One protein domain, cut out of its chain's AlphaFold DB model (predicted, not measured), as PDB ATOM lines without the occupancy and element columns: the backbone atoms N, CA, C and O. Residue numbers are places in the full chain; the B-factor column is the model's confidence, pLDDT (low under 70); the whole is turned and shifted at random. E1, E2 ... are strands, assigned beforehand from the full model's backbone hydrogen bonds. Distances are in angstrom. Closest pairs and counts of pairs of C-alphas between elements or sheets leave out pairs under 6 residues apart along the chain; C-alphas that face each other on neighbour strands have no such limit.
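This is residues 96 to 153 and 179 to 206 of the 430 residues of an uncharacterized protein of Nippostrongylus brasiliensis (UniProt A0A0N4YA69). A long, twisted sheet of four strands makes an elongated body, with the hairpin E2 and E3 at one end and a fifth strand, E4, set off from one face. Residues 96 to 109 form a stretch with no named element that leads into E1, the longest strand. The printed part has 86 residues, with five named strands, E1 to E5 in that order along the chain, and no named helix; the sheet's order is E2, E3, E1, E5, all antiparallel. The class is all strand, though under half of the residues, 40 of 86, are in named elements. The whole is loose, with a radius of gyration of the C-alphas of 15.6 A and spans of 45 by 26 by 17 A.

After residues 96 to 109, E1 runs over residues 110 to 122, 36.0 A from C-alpha 110 at (30.389, -30.101, -20.038) to C-alpha 122 at (12.982, -38.985, -50.324). E2 is residues 131 to 134, 9.9 A long, and E3 is residues 140 to 147, 23.3 A long. Past the cut, E4 is residues 182 to 186, 13.2 A long. E5 is residues 196 to 205, 29.4 A long, ending with C-alpha 205 at (33.936, -30.689, -23.305).

The inner strand E1 has E5 and E3 as its neighbours. E1 and E5 are antiparallel at 160 degrees; the C-alphas of Leu 114 and Val 202, which face each other, are 4.3 A apart, and N 115 and O 201 are within hydrogen-bond range at 2.8 A. E3 and E1 are antiparallel at 153 degrees; C-alphas 147 and 115 face each other at 4.4 A, and N 142 and O 120 are 2.8 A apart, within hydrogen-bond range. E2 and E3 form a hairpin, antiparallel at 161 degrees, with C-alphas 134 and 140 facing each other at 4.4 A and N 141 and O 133 within hydrogen-bond range at 2.8 A. E2 and E5 are the edge strands, and they are apart. E4 pairs with no named strand, and it is apart from E1, E2, E3 and E5. From edge to edge the strands' lines turn by 56 degrees.

The two C-alphas farthest apart, those of Asp 137 and Gly 153, are 47.6 A apart. Residues 154 to 178 are not printed, and C-alphas 153 and 179 are 13.6 A apart across this cut, which lies in the link from E3 to E4. Of the links printed whole, E2 to E3 is tight, E1 to E2 and E4 to E5 are short, and none is long. The mean pLDDT of the printed part is 83.4; residues 151 to 153 and 179 to 180 are under 70.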
ATOM      1  N   THR A  96      10.425 -38.976 -27.855       83.19
ATOM      2  CA  THR A  96      10.822 -38.754 -26.461       83.19
ATOM      3  C   THR A  96      12.342 -38.900 -26.322       83.19
ATOM      4  O   THR A  96      12.904 -39.933 -26.699       83.19
ATOM      5  N   ILE A  97      13.009 -37.889 -25.768       83.06
ATOM      6  CA  ILE A  97      14.462 -37.847 -25.585       83.06
ATOM      7  C   ILE A  97      14.801 -38.411 -24.204       83.06
ATOM      8  O   ILE A  97      14.462 -37.822 -23.180       83.06
ATOM      9  N   GLU A  98      15.491 -39.553 -24.145       82.81
ATOM     10  CA  GLU A  98      15.990 -40.073 -22.867       82.81
ATOM     11  C   GLU A  98      17.116 -39.151 -22.342       82.81
ATOM     12  O   GLU A  98      18.126 -38.984 -23.035       82.81
ATOM     13  N   PRO A  99      16.989 -38.548 -21.138       81.81
ATOM     14  CA  PRO A  99      17.894 -37.499 -20.664       81.81
ATOM     15  C   PRO A  99      19.212 -38.081 -20.125       81.81
ATOM     16  O   PRO A  99      19.509 -38.044 -18.928       81.81
ATOM     17  N   PHE A 100      20.020 -38.648 -21.025       84.25
ATOM     18  CA  PHE A 100      21.269 -39.355 -20.719       84.25
ATOM     19  C   PHE A 100      22.281 -38.489 -19.951       84.25
ATOM     20  O   PHE A 100      23.050 -39.005 -19.142       84.25
ATOM     21  N   TRP A 101      22.238 -37.163 -20.122       82.81
ATOM     22  CA  TRP A 101      23.051 -36.201 -19.370       82.81
ATOM     23  C   TRP A 101      22.828 -36.259 -17.847       82.81
ATOM     24  O   TRP A 101      23.692 -35.842 -17.075       82.81
ATOM     25  N   LEU A 102      21.704 -36.823 -17.390       80.12
ATOM     26  CA  LEU A 102      21.423 -37.059 -15.974       80.12
ATOM     27  C   LEU A 102      22.106 -38.319 -15.413       80.12
ATOM     28  O   LEU A 102      22.097 -38.498 -14.187       80.12
ATOM     29  N   GLU A 103      22.712 -39.186 -16.229       83.88
ATOM     30  CA  GLU A 103      23.465 -40.342 -15.729       83.88
ATOM     31  C   GLU A 103      24.809 -39.927 -15.091       83.88
ATOM     32  O   GLU A 103      25.429 -38.952 -15.520       83.88
ATOM     33  N   PRO A 104      25.331 -40.675 -14.095       80.25
ATOM     34  CA  PRO A 104      26.533 -40.276 -13.355       80.25
ATOM     35  C   PRO A 104      27.794 -40.042 -14.198       80.25
ATOM     36  O   PRO A 104      28.633 -39.251 -13.790       80.25
ATOM     37  N   TYR A 105      27.933 -40.714 -15.346       82.31
ATOM     38  CA  TYR A 105      29.086 -40.555 -16.242       82.31
ATOM     39  C   TYR A 105      29.095 -39.195 -16.956       82.31
ATOM     40  O   TYR A 105      30.144 -38.571 -17.086       82.31
ATOM     41  N   TRP A 106      27.926 -38.724 -17.394       82.69
ATOM     42  CA  TRP A 106      27.805 -37.502 -18.189       82.69
ATOM     43  C   TRP A 106      27.813 -36.230 -17.330       82.69
ATOM     44  O   TRP A 106      28.273 -35.194 -17.795       82.69
ATOM     45  N   ARG A 107      27.412 -36.314 -16.052       75.56
ATOM     46  CA  ARG A 107      27.429 -35.186 -15.091       75.56
ATOM     47  C   ARG A 107      28.812 -34.573 -14.824       75.56
ATOM     48  O   ARG A 107      28.879 -33.458 -14.318       75.56
ATOM     49  N   GLU A 108      29.898 -35.297 -15.096       77.81
ATOM     50  CA  GLU A 108      31.280 -34.810 -14.919       77.81
ATOM     51  C   GLU A 108      31.840 -34.123 -16.184       77.81
ATOM     52  O   GLU A 108      33.005 -33.716 -16.216       77.81
ATOM     53  N   LEU A 109      31.027 -34.002 -17.238       82.19
ATOM     54  CA  LEU A 109      31.397 -33.485 -18.553       82.19
ATOM     55  C   LEU A 109      30.552 -32.247 -18.873       82.19
ATOM     56  O   LEU A 109      29.363 -32.203 -18.562       82.19
ATOM     57  N   VAL A 110      31.151 -31.240 -19.511       83.00
ATOM     58  CA  VAL A 110      30.389 -30.101 -20.038       83.00
ATOM     59  C   VAL A 110      29.811 -30.525 -21.385       83.00
ATOM     60  O   VAL A 110      30.560 -30.896 -22.286       83.00
ATOM     61  N   LEU A 111      28.484 -30.522 -21.496       85.19
ATOM     62  CA  LEU A 111      27.767 -30.883 -22.715       85.19
ATOM     63  C   LEU A 111      27.256 -29.625 -23.412       85.19
ATOM     64  O   LEU A 111      26.572 -28.805 -22.803       85.19
ATOM     65  N   GLU A 112      27.585 -29.495 -24.691       85.06
ATOM     66  CA  GLU A 112      27.229 -28.366 -25.549       85.06
ATOM     67  C   GLU A 112      26.581 -28.882 -26.847       85.06
ATOM     68  O   GLU A 112      26.763 -30.036 -27.231       85.06
ATOM     69  N   ASN A 113      25.805 -28.031 -27.526       85.31
ATOM     70  CA  ASN A 113      25.266 -28.282 -28.872       85.31
ATOM     71  C   ASN A 113      24.522 -29.625 -29.065       85.31
ATOM     72  O   ASN A 113      24.609 -30.222 -30.143       85.31
ATOM     73  N   LEU A 114      23.771 -30.106 -28.060       88.88
ATOM     74  CA  LEU A 114      22.918 -31.287 -28.237       88.88
ATOM     75  C   LEU A 114      21.954 -31.051 -29.406       88.88
ATOM     76  O   LEU A 114      21.168 -30.106 -29.407       88.88
ATOM     77  N   THR A 115      22.035 -31.918 -30.407       89.94
ATOM     78  CA  THR A 115      21.305 -31.796 -31.663       89.94
ATOM     79  C   THR A 115      20.660 -33.138 -31.994       89.94
ATOM     80  O   THR A 115      21.335 -34.165 -32.084       89.94
ATOM     81  N   PHE A 116      19.339 -33.126 -32.154       91.50
ATOM     82  CA  PHE A 116      18.541 -34.243 -32.644       91.50
ATOM     83  C   PHE A 116      18.616 -34.279 -34.170       91.50
ATOM     84  O   PHE A 116      18.241 -33.312 -34.832       91.50
ATOM     85  N   HIS A 117      19.078 -35.392 -34.729       92.62
ATOM     86  CA  HIS A 117      19.159 -35.607 -36.168       92.62
ATOM     87  C   HIS A 117      18.176 -36.680 -36.621       92.62
ATOM     88  O   HIS A 117      17.986 -37.692 -35.938       92.62
ATOM     89  N   TYR A 118      17.601 -36.481 -37.807       92.94
ATOM     90  CA  TYR A 118      16.770 -37.483 -38.460       92.94
ATOM     91  C   TYR A 118      17.045 -37.566 -39.965       92.94
ATOM     92  O   TYR A 118      17.001 -36.563 -40.679       92.94
ATOM     93  N   ASP A 119      17.298 -38.793 -40.428       92.62
ATOM     94  CA  ASP A 119      17.645 -39.131 -41.807       92.62
ATOM     95  C   ASP A 119      16.578 -40.047 -42.423       92.62
ATOM     96  O   ASP A 119      16.184 -41.053 -41.824       92.62
ATOM     97  N   PHE A 120      16.118 -39.744 -43.639       92.25
ATOM     98  CA  PHE A 120      15.114 -40.554 -44.341       92.25
ATOM     99  C   PHE A 120      15.205 -40.438 -45.868       92.25
ATOM    100  O   PHE A 120      15.657 -39.435 -46.419       92.25
ATOM    101  N   ALA A 121      14.774 -41.481 -46.579       89.81
ATOM    102  CA  ALA A 121      14.817 -41.511 -48.039       89.81
ATOM    103  C   ALA A 121      13.650 -40.723 -48.666       89.81
ATOM    104  O   ALA A 121      12.481 -41.003 -48.388       89.81
ATOM    105  N   VAL A 122      13.959 -39.792 -49.574       89.25
ATOM    106  CA  VAL A 122      12.982 -38.985 -50.324       89.25
ATOM    107  C   VAL A 122      13.045 -39.257 -51.832       89.25
ATOM    108  O   VAL A 122      14.073 -39.628 -52.393       89.25
ATOM    109  N   LYS A 123      11.906 -39.083 -52.514       84.75
ATOM    110  CA  LYS A 123      11.747 -39.380 -53.958       84.75
ATOM    111  C   LYS A 123      12.231 -38.260 -54.881       84.75
ATOM    112  O   LYS A 123      12.420 -38.493 -56.070       84.75
ATOM    113  N   ALA A 124      12.391 -37.062 -54.334       83.69
ATOM    114  CA  ALA A 124      12.969 -35.890 -54.972       83.69
ATOM    115  C   ALA A 124      13.561 -35.007 -53.861       83.69
ATOM    116  O   ALA A 124      12.979 -34.963 -52.774       83.69
ATOM    117  N   PRO A 125      14.666 -34.280 -54.103       83.81
ATOM    118  CA  PRO A 125      15.259 -33.402 -53.093       83.81
ATOM    119  C   PRO A 125      14.338 -32.220 -52.737       83.81
ATOM    120  O   PRO A 125      14.403 -31.705 -51.632       83.81
ATOM    121  N   GLU A 126      13.406 -31.862 -53.629       83.81
ATOM    122  CA  GLU A 126      12.334 -30.870 -53.420       83.81
ATOM    123  C   GLU A 126      11.302 -31.269 -52.336       83.81
ATOM    124  O   GLU A 126      10.338 -30.542 -52.099       83.81
ATOM    125  N   HIS A 127      11.456 -32.440 -51.710       81.50
ATOM    126  CA  HIS A 127      10.632 -32.925 -50.594       81.50
ATOM    127  C   HIS A 127      11.430 -33.062 -49.285       81.50
ATOM    128  O   HIS A 127      10.986 -33.741 -48.365       81.50
ATOM    129  N   CYS A 128      12.608 -32.443 -49.213       86.88
ATOM    130  CA  CYS A 128      13.400 -32.304 -47.999       86.88
ATOM    131  C   CYS A 128      13.488 -30.825 -47.615       86.88
ATOM    132  O   CYS A 128      13.691 -29.974 -48.481       86.88
ATOM    133  N   GLU A 129      13.356 -30.524 -46.325       84.50
ATOM    134  CA  GLU A 129      13.531 -29.162 -45.797       84.50
ATOM    135  C   GLU A 129      14.991 -28.861 -45.405       84.50
ATOM    136  O   GLU A 129      15.369 -27.695 -45.302       84.50
ATOM    137  N   GLY A 130      15.804 -29.909 -45.224       84.25
ATOM    138  CA  GLY A 130      17.216 -29.846 -44.845       84.25
ATOM    139  C   GLY A 130      18.188 -30.226 -45.963       84.25
ATOM    140  O   GLY A 130      17.932 -30.025 -47.153       84.25
ATOM    141  N   ASP A 131      19.330 -30.787 -45.572       87.38
ATOM    142  CA  ASP A 131      20.388 -31.190 -46.496       87.38
ATOM    143  C   ASP A 131      20.009 -32.467 -47.261       87.38
ATOM    144  O   ASP A 131      19.432 -33.405 -46.710       87.38
ATOM    145  N   THR A 132      20.353 -32.524 -48.554       90.00
ATOM    146  CA  THR A 132      20.045 -33.677 -49.417       90.00
ATOM    147  C   THR A 132      21.287 -34.302 -50.038       90.00
ATOM    148  O   THR A 132      21.930 -33.736 -50.926       90.00
ATOM    149  N   VAL A 133      21.594 -35.533 -49.630       89.12
ATOM    150  CA  VAL A 133      22.662 -36.344 -50.226       89.12
ATOM    151  C   VAL A 133      22.055 -37.222 -51.318       89.12
ATOM    152  O   VAL A 133      21.244 -38.106 -51.054       89.12
ATOM    153  N   SER A 134      22.432 -36.967 -52.570       89.12
ATOM    154  CA  SER A 134      21.933 -37.711 -53.733       89.12
ATOM    155  C   SER A 134      22.939 -38.775 -54.168       89.12
ATOM    156  O   SER A 134      24.084 -38.441 -54.467       89.12
ATOM    157  N   SER A 135      22.510 -40.035 -54.231       86.50
ATOM    158  CA  SER A 135      23.290 -41.145 -54.794       86.50
ATOM    159  C   SER A 135      23.140 -41.213 -56.319       86.50
ATOM    160  O   SER A 135      22.084 -40.870 -56.859       86.50
ATOM    161  N   ASP A 136      24.161 -41.728 -57.012       81.81
ATOM    162  CA  ASP A 136      24.153 -41.956 -58.469       81.81
ATOM    163  C   ASP A 136      23.010 -42.891 -58.924       81.81
ATOM    164  O   ASP A 136      22.541 -42.792 -60.059       81.81
ATOM    165  N   ASP A 137      22.505 -43.753 -58.030       80.62
ATOM    166  CA  ASP A 137      21.343 -44.628 -58.262       80.62
ATOM    167  C   ASP A 137      19.985 -43.887 -58.266       80.62
ATOM    168  O   ASP A 137      18.933 -44.510 -58.431       80.62
ATOM    169  N   GLY A 138      19.970 -42.563 -58.069       80.12
ATOM    170  CA  GLY A 138      18.745 -41.753 -58.028       80.12
ATOM    171  C   GLY A 138      17.961 -41.861 -56.715       80.12
ATOM    172  O   GLY A 138      16.770 -41.556 -56.681       80.12
ATOM    173  N   GLN A 139      18.614 -42.306 -55.638       83.81
ATOM    174  CA  GLN A 139      18.086 -42.219 -54.276       83.81
ATOM    175  C   GLN A 139      18.575 -40.924 -53.623       83.81
ATOM    176  O   GLN A 139      19.752 -40.579 -53.741       83.81
ATOM    177  N   HIS A 140      17.688 -40.231 -52.911       88.50
ATOM    178  CA  HIS A 140      18.020 -39.022 -52.163       88.50
ATOM    179  C   HIS A 140      17.815 -39.292 -50.671       88.50
ATOM    180  O   HIS A 140      16.714 -39.661 -50.261       88.50
ATOM    181  N   LEU A 141      18.857 -39.111 -49.865       90.56
ATOM    182  CA  LEU A 141      18.754 -39.079 -48.409       90.56
ATOM    183  C   LEU A 141      18.510 -37.628 -47.982       90.56
ATOM    184  O   LEU A 141      19.278 -36.744 -48.363       90.56
ATOM    185  N   CYS A 142      17.436 -37.394 -47.239       91.75
ATOM    186  CA  CYS A 142      17.163 -36.143 -46.544       91.75
ATOM    187  C   CYS A 142      17.728 -36.241 -45.128       91.75
ATOM    188  O   CYS A 142      17.414 -37.209 -44.437       91.75
ATOM    189  N   THR A 143      18.518 -35.251 -44.718       92.50
ATOM    190  CA  THR A 143      19.094 -35.114 -43.376       92.50
ATOM    191  C   THR A 143      18.622 -33.802 -42.768       92.50
ATOM    192  O   THR A 143      18.831 -32.731 -43.340       92.50
ATOM    193  N   ASN A 144      18.003 -33.880 -41.594       91.94
ATOM    194  CA  ASN A 144      17.542 -32.726 -40.827       91.94
ATOM    195  C   ASN A 144      18.133 -32.724 -39.412       91.94
ATOM    196  O   ASN A 144      18.529 -33.766 -38.884       91.94
ATOM    197  N   ALA A 145      18.174 -31.539 -38.801       91.69
ATOM    198  CA  ALA A 145      18.748 -31.302 -37.481       91.69
ATOM    199  C   ALA A 145      17.894 -30.310 -36.674       91.69
ATOM    200  O   ALA A 145      17.478 -29.276 -37.195       91.69
ATOM    201  N   ILE A 146      17.659 -30.610 -35.396       89.06
ATOM    202  CA  ILE A 146      16.949 -29.763 -34.428       89.06
ATOM    203  C   ILE A 146      17.864 -29.588 -33.213       89.06
ATOM    204  O   ILE A 146      18.260 -30.570 -32.591       89.06
ATOM    205  N   MET A 147      18.219 -28.347 -32.876       86.38
ATOM    206  CA  MET A 147      19.000 -28.058 -31.668       86.38
ATOM    207  C   MET A 147      18.112 -28.166 -30.424       86.38
ATOM    208  O   MET A 147      17.012 -27.613 -30.405       86.38
ATOM    209  N   LEU A 148      18.609 -28.853 -29.399       84.56
ATOM    210  CA  LEU A 148      17.928 -29.107 -28.131       84.56
ATOM    211  C   LEU A 148      18.567 -28.278 -27.013       84.56
ATOM    212  O   LEU A 148      19.791 -28.127 -26.951       84.56
ATOM    213  N   ASN A 149      17.748 -27.737 -26.113       76.06
ATOM    214  CA  ASN A 149      18.233 -26.862 -25.046       76.06
ATOM    215  C   ASN A 149      18.485 -27.676 -23.775       76.06
ATOM    216  O   ASN A 149      17.597 -27.789 -22.935       76.06
ATOM    217  N   ILE A 150      19.711 -28.190 -23.599       70.88
ATOM    218  CA  ILE A 150      20.075 -28.913 -22.370       70.88
ATOM    219  C   ILE A 150      19.978 -27.977 -21.154       70.88
ATOM    220  O   ILE A 150      20.911 -27.241 -20.821       70.88
ATOM    221  N   THR A 151      18.865 -28.038 -20.431       60.25
ATOM    222  CA  THR A 151      18.690 -27.414 -19.118       60.25
ATOM    223  C   THR A 151      19.454 -28.217 -18.064       60.25
ATOM    224  O   THR A 151      18.889 -28.922 -17.229       60.25
ATOM    225  N   VAL A 152      20.788 -28.116 -18.094       55.16
ATOM    226  CA  VAL A 152      21.675 -28.675 -17.061       55.16
ATOM    227  C   VAL A 152      21.415 -27.942 -15.743       55.16
ATOM    228  O   VAL A 152      21.997 -26.891 -15.464       55.16
ATOM    229  N   GLY A 153      20.496 -28.487 -14.945       44.41
ATOM    230  CA  GLY A 153      19.988 -27.857 -13.730       44.41
ATOM    231  C   GLY A 153      21.096 -27.439 -12.759       44.41
ATOM    232  O   GLY A 153      21.761 -28.286 -12.161       44.41
ATOM    233  N   LEU A 179       9.501 -34.300 -16.791       60.66
ATOM    234  CA  LEU A 179       9.236 -34.945 -18.082       60.66
ATOM    235  C   LEU A 179      10.484 -34.927 -18.995       60.66
ATOM    236  O   LEU A 179      11.192 -33.923 -19.064       60.66
ATOM    237  N   PRO A 180      10.762 -36.019 -19.736       66.44
ATOM    238  CA  PRO A 180      11.763 -36.001 -20.802       66.44
ATOM    239  C   PRO A 180      11.367 -35.013 -21.911       66.44
ATOM    240  O   PRO A 180      10.191 -34.902 -22.250       66.44
ATOM    241  N   GLU A 181      12.354 -34.338 -22.504       76.44
ATOM    242  CA  GLU A 181      12.149 -33.435 -23.645       76.44
ATOM    243  C   GLU A 181      11.540 -34.224 -24.826       76.44
ATOM    244  O   GLU A 181      12.002 -35.320 -25.154       76.44
ATOM    245  N   GLU A 182      10.477 -33.709 -25.453       81.19
ATOM    246  CA  GLU A 182       9.789 -34.382 -26.563       81.19
ATOM    247  C   GLU A 182       9.836 -33.537 -27.838       81.19
ATOM    248  O   GLU A 182       9.470 -32.362 -27.839       81.19
ATOM    249  N   VAL A 183      10.253 -34.152 -28.948       82.69
ATOM    250  CA  VAL A 183      10.272 -33.525 -30.277       82.69
ATOM    251  C   VAL A 183       9.084 -34.035 -31.083       82.69
ATOM    252  O   VAL A 183       9.059 -35.194 -31.503       82.69
ATOM    253  N   GLU A 184       8.094 -33.174 -31.312       83.88
ATOM    254  CA  GLU A 184       6.975 -33.456 -32.215       83.88
ATOM    255  C   GLU A 184       7.324 -33.025 -33.649       83.88
ATOM    256  O   GLU A 184       7.740 -31.894 -33.890       83.88
ATOM    257  N   ILE A 185       7.166 -33.942 -34.607       84.69
ATOM    258  CA  ILE A 185       7.450 -33.722 -36.032       84.69
ATOM    259  C   ILE A 185       6.219 -34.116 -36.849       84.69
ATOM    260  O   ILE A 185       5.676 -35.213 -36.684       84.69
ATOM    261  N   ASP A 186       5.781 -33.244 -37.758       81.69
ATOM    262  CA  ASP A 186       4.653 -33.529 -38.644       81.69
ATOM    263  C   ASP A 186       4.924 -34.757 -39.516       81.69
ATOM    264  O   ASP A 186       5.943 -34.875 -40.198       81.69
ATOM    265  N   ARG A 187       3.969 -35.692 -39.552       79.81
ATOM    266  CA  ARG A 187       4.148 -36.956 -40.280       79.81
ATOM    267  C   ARG A 187       4.190 -36.770 -41.800       79.81
ATOM    268  O   ARG A 187       4.611 -37.681 -42.513       79.81
ATOM    269  N   GLU A 188       3.768 -35.608 -42.294       79.44
ATOM    270  CA  GLU A 188       3.872 -35.235 -43.707       79.44
ATOM    271  C   GLU A 188       5.324 -34.958 -44.139       79.44
ATOM    272  O   GLU A 188       5.643 -35.171 -45.306       79.44
ATOM    273  N   ILE A 189       6.236 -34.627 -43.214       83.81
ATOM    274  CA  ILE A 189       7.680 -34.521 -43.501       83.81
ATOM    275  C   ILE A 189       8.234 -35.890 -43.937       83.81
ATOM    276  O   ILE A 189       8.982 -35.994 -44.905       83.81
ATOM    277  N   PHE A 190       7.769 -36.976 -43.312       84.38
ATOM    278  CA  PHE A 190       8.146 -38.356 -43.646       84.38
ATOM    279  C   PHE A 190       7.313 -38.972 -44.795       84.38
ATOM    280  O   PHE A 190       7.183 -40.199 -44.886       84.38
ATOM    281  N   ALA A 191       6.691 -38.162 -45.665       76.81
ATOM    282  CA  ALA A 191       5.697 -38.615 -46.646       76.81
ATOM    283  C   ALA A 191       6.234 -39.619 -47.690       76.81
ATOM    284  O   ALA A 191       6.654 -39.287 -48.801       76.81
ATOM    285  N   GLY A 192       6.092 -40.906 -47.368       71.56
ATOM    286  CA  GLY A 192       6.454 -42.014 -48.246       71.56
ATOM    287  C   GLY A 192       7.891 -42.507 -48.090       71.56
ATOM    288  O   GLY A 192       8.364 -43.162 -49.022       71.56
ATOM    289  N   ALA A 193       8.529 -42.209 -46.954       82.56
ATOM    290  CA  ALA A 193       9.629 -42.996 -46.408       82.56
ATOM    291  C   ALA A 193       9.072 -44.241 -45.685       82.56
ATOM    292  O   ALA A 193       8.050 -44.156 -44.999       82.56
ATOM    293  N   ASP A 194       9.733 -45.389 -45.847       82.50
ATOM    294  CA  ASP A 194       9.379 -46.641 -45.153       82.50
ATOM    295  C   ASP A 194      10.137 -46.811 -43.816       82.50
ATOM    296  O   ASP A 194       9.683 -47.540 -42.934       82.50
ATOM    297  N   GLU A 195      11.272 -46.120 -43.655       85.81
ATOM    298  CA  GLU A 195      12.156 -46.139 -42.482       85.81
ATOM    299  C   GLU A 195      12.747 -44.733 -42.257       85.81
ATOM    300  O   GLU A 195      12.918 -43.966 -43.210       85.81
ATOM    301  N   VAL A 196      13.022 -44.391 -40.995       88.94
ATOM    302  CA  VAL A 196      13.632 -43.124 -40.557       88.94
ATOM    303  C   VAL A 196      14.709 -43.472 -39.535       88.94
ATOM    304  O   VAL A 196      14.420 -44.144 -38.544       88.94
ATOM    305  N   HIS A 197      15.938 -43.018 -39.763       91.25
ATOM    306  CA  HIS A 197      17.035 -43.151 -38.807       91.25
ATOM    307  C   HIS A 197      17.083 -41.904 -37.926       91.25
ATOM    308  O   HIS A 197      16.914 -40.793 -38.419       91.25
ATOM    309  N   VAL A 198      17.303 -42.084 -36.624       91.56
ATOM    310  CA  VAL A 198      17.288 -41.000 -35.632       91.56
ATOM    311  C   VAL A 198      18.473 -41.165 -34.692       91.56
ATOM    312  O   VAL A 198      18.743 -42.276 -34.231       91.56
ATOM    313  N   TYR A 199      19.188 -40.075 -34.427       91.75
ATOM    314  CA  TYR A 199      20.377 -40.061 -33.576       91.75
ATOM    315  C   TYR A 199      20.597 -38.692 -32.929       91.75
ATOM    316  O   TYR A 199      20.005 -37.689 -33.322       91.75
ATOM    317  N   TYR A 200      21.471 -38.663 -31.927       90.44
ATOM    318  CA  TYR A 200      21.870 -37.455 -31.214       90.44
ATOM    319  C   TYR A 200      23.346 -37.169 -31.475       90.44
ATOM    320  O   TYR A 200      24.170 -38.086 -31.448       90.44
ATOM    321  N   VAL A 201      23.679 -35.899 -31.679       90.25
ATOM    322  CA  VAL A 201      25.053 -35.385 -31.659       90.25
ATOM    323  C   VAL A 201      25.165 -34.418 -30.486       90.25
ATOM    324  O   VAL A 201      24.236 -33.660 -30.228       90.25
ATOM    325  N   VAL A 202      26.269 -34.464 -29.742       90.12
ATOM    326  CA  VAL A 202      26.537 -33.572 -28.605       90.12
ATOM    327  C   VAL A 202      28.040 -33.329 -28.507       90.12
ATOM    328  O   VAL A 202      28.829 -34.267 -28.641       90.12
ATOM    329  N   ASP A 203      28.440 -32.082 -28.277       87.94
ATOM    330  CA  ASP A 203      29.834 -31.719 -28.034       87.94
ATOM    331  C   ASP A 203      30.179 -31.971 -26.561       87.94
ATOM    332  O   ASP A 203      29.469 -31.541 -25.651       87.94
ATOM    333  N   VAL A 204      31.271 -32.703 -26.317       87.75
ATOM    334  CA  VAL A 204      31.630 -33.224 -24.988       87.75
ATOM    335  C   VAL A 204      32.933 -32.589 -24.503       87.75
ATOM    336  O   VAL A 204      34.028 -33.136 -24.663       87.75
ATOM    337  N   ASN A 205      32.815 -31.423 -23.876       82.69
ATOM    338  CA  ASN A 205      33.936 -30.689 -23.305       82.69
ATOM    339  C   ASN A 205      34.341 -31.285 -21.946       82.69
ATOM    340  O   ASN A 205      33.812 -30.949 -20.885       82.69
ATOM    341  N   ARG A 206      35.334 -32.183 -21.965       78.56
ATOM    342  CA  ARG A 206      35.967 -32.689 -20.740       78.56
ATOM    343  C   ARG A 206      36.931 -31.635 -20.168       78.56
ATOM    344  O   ARG A 206      37.912 -31.304 -20.838       78.56
TER     345      ARG A 206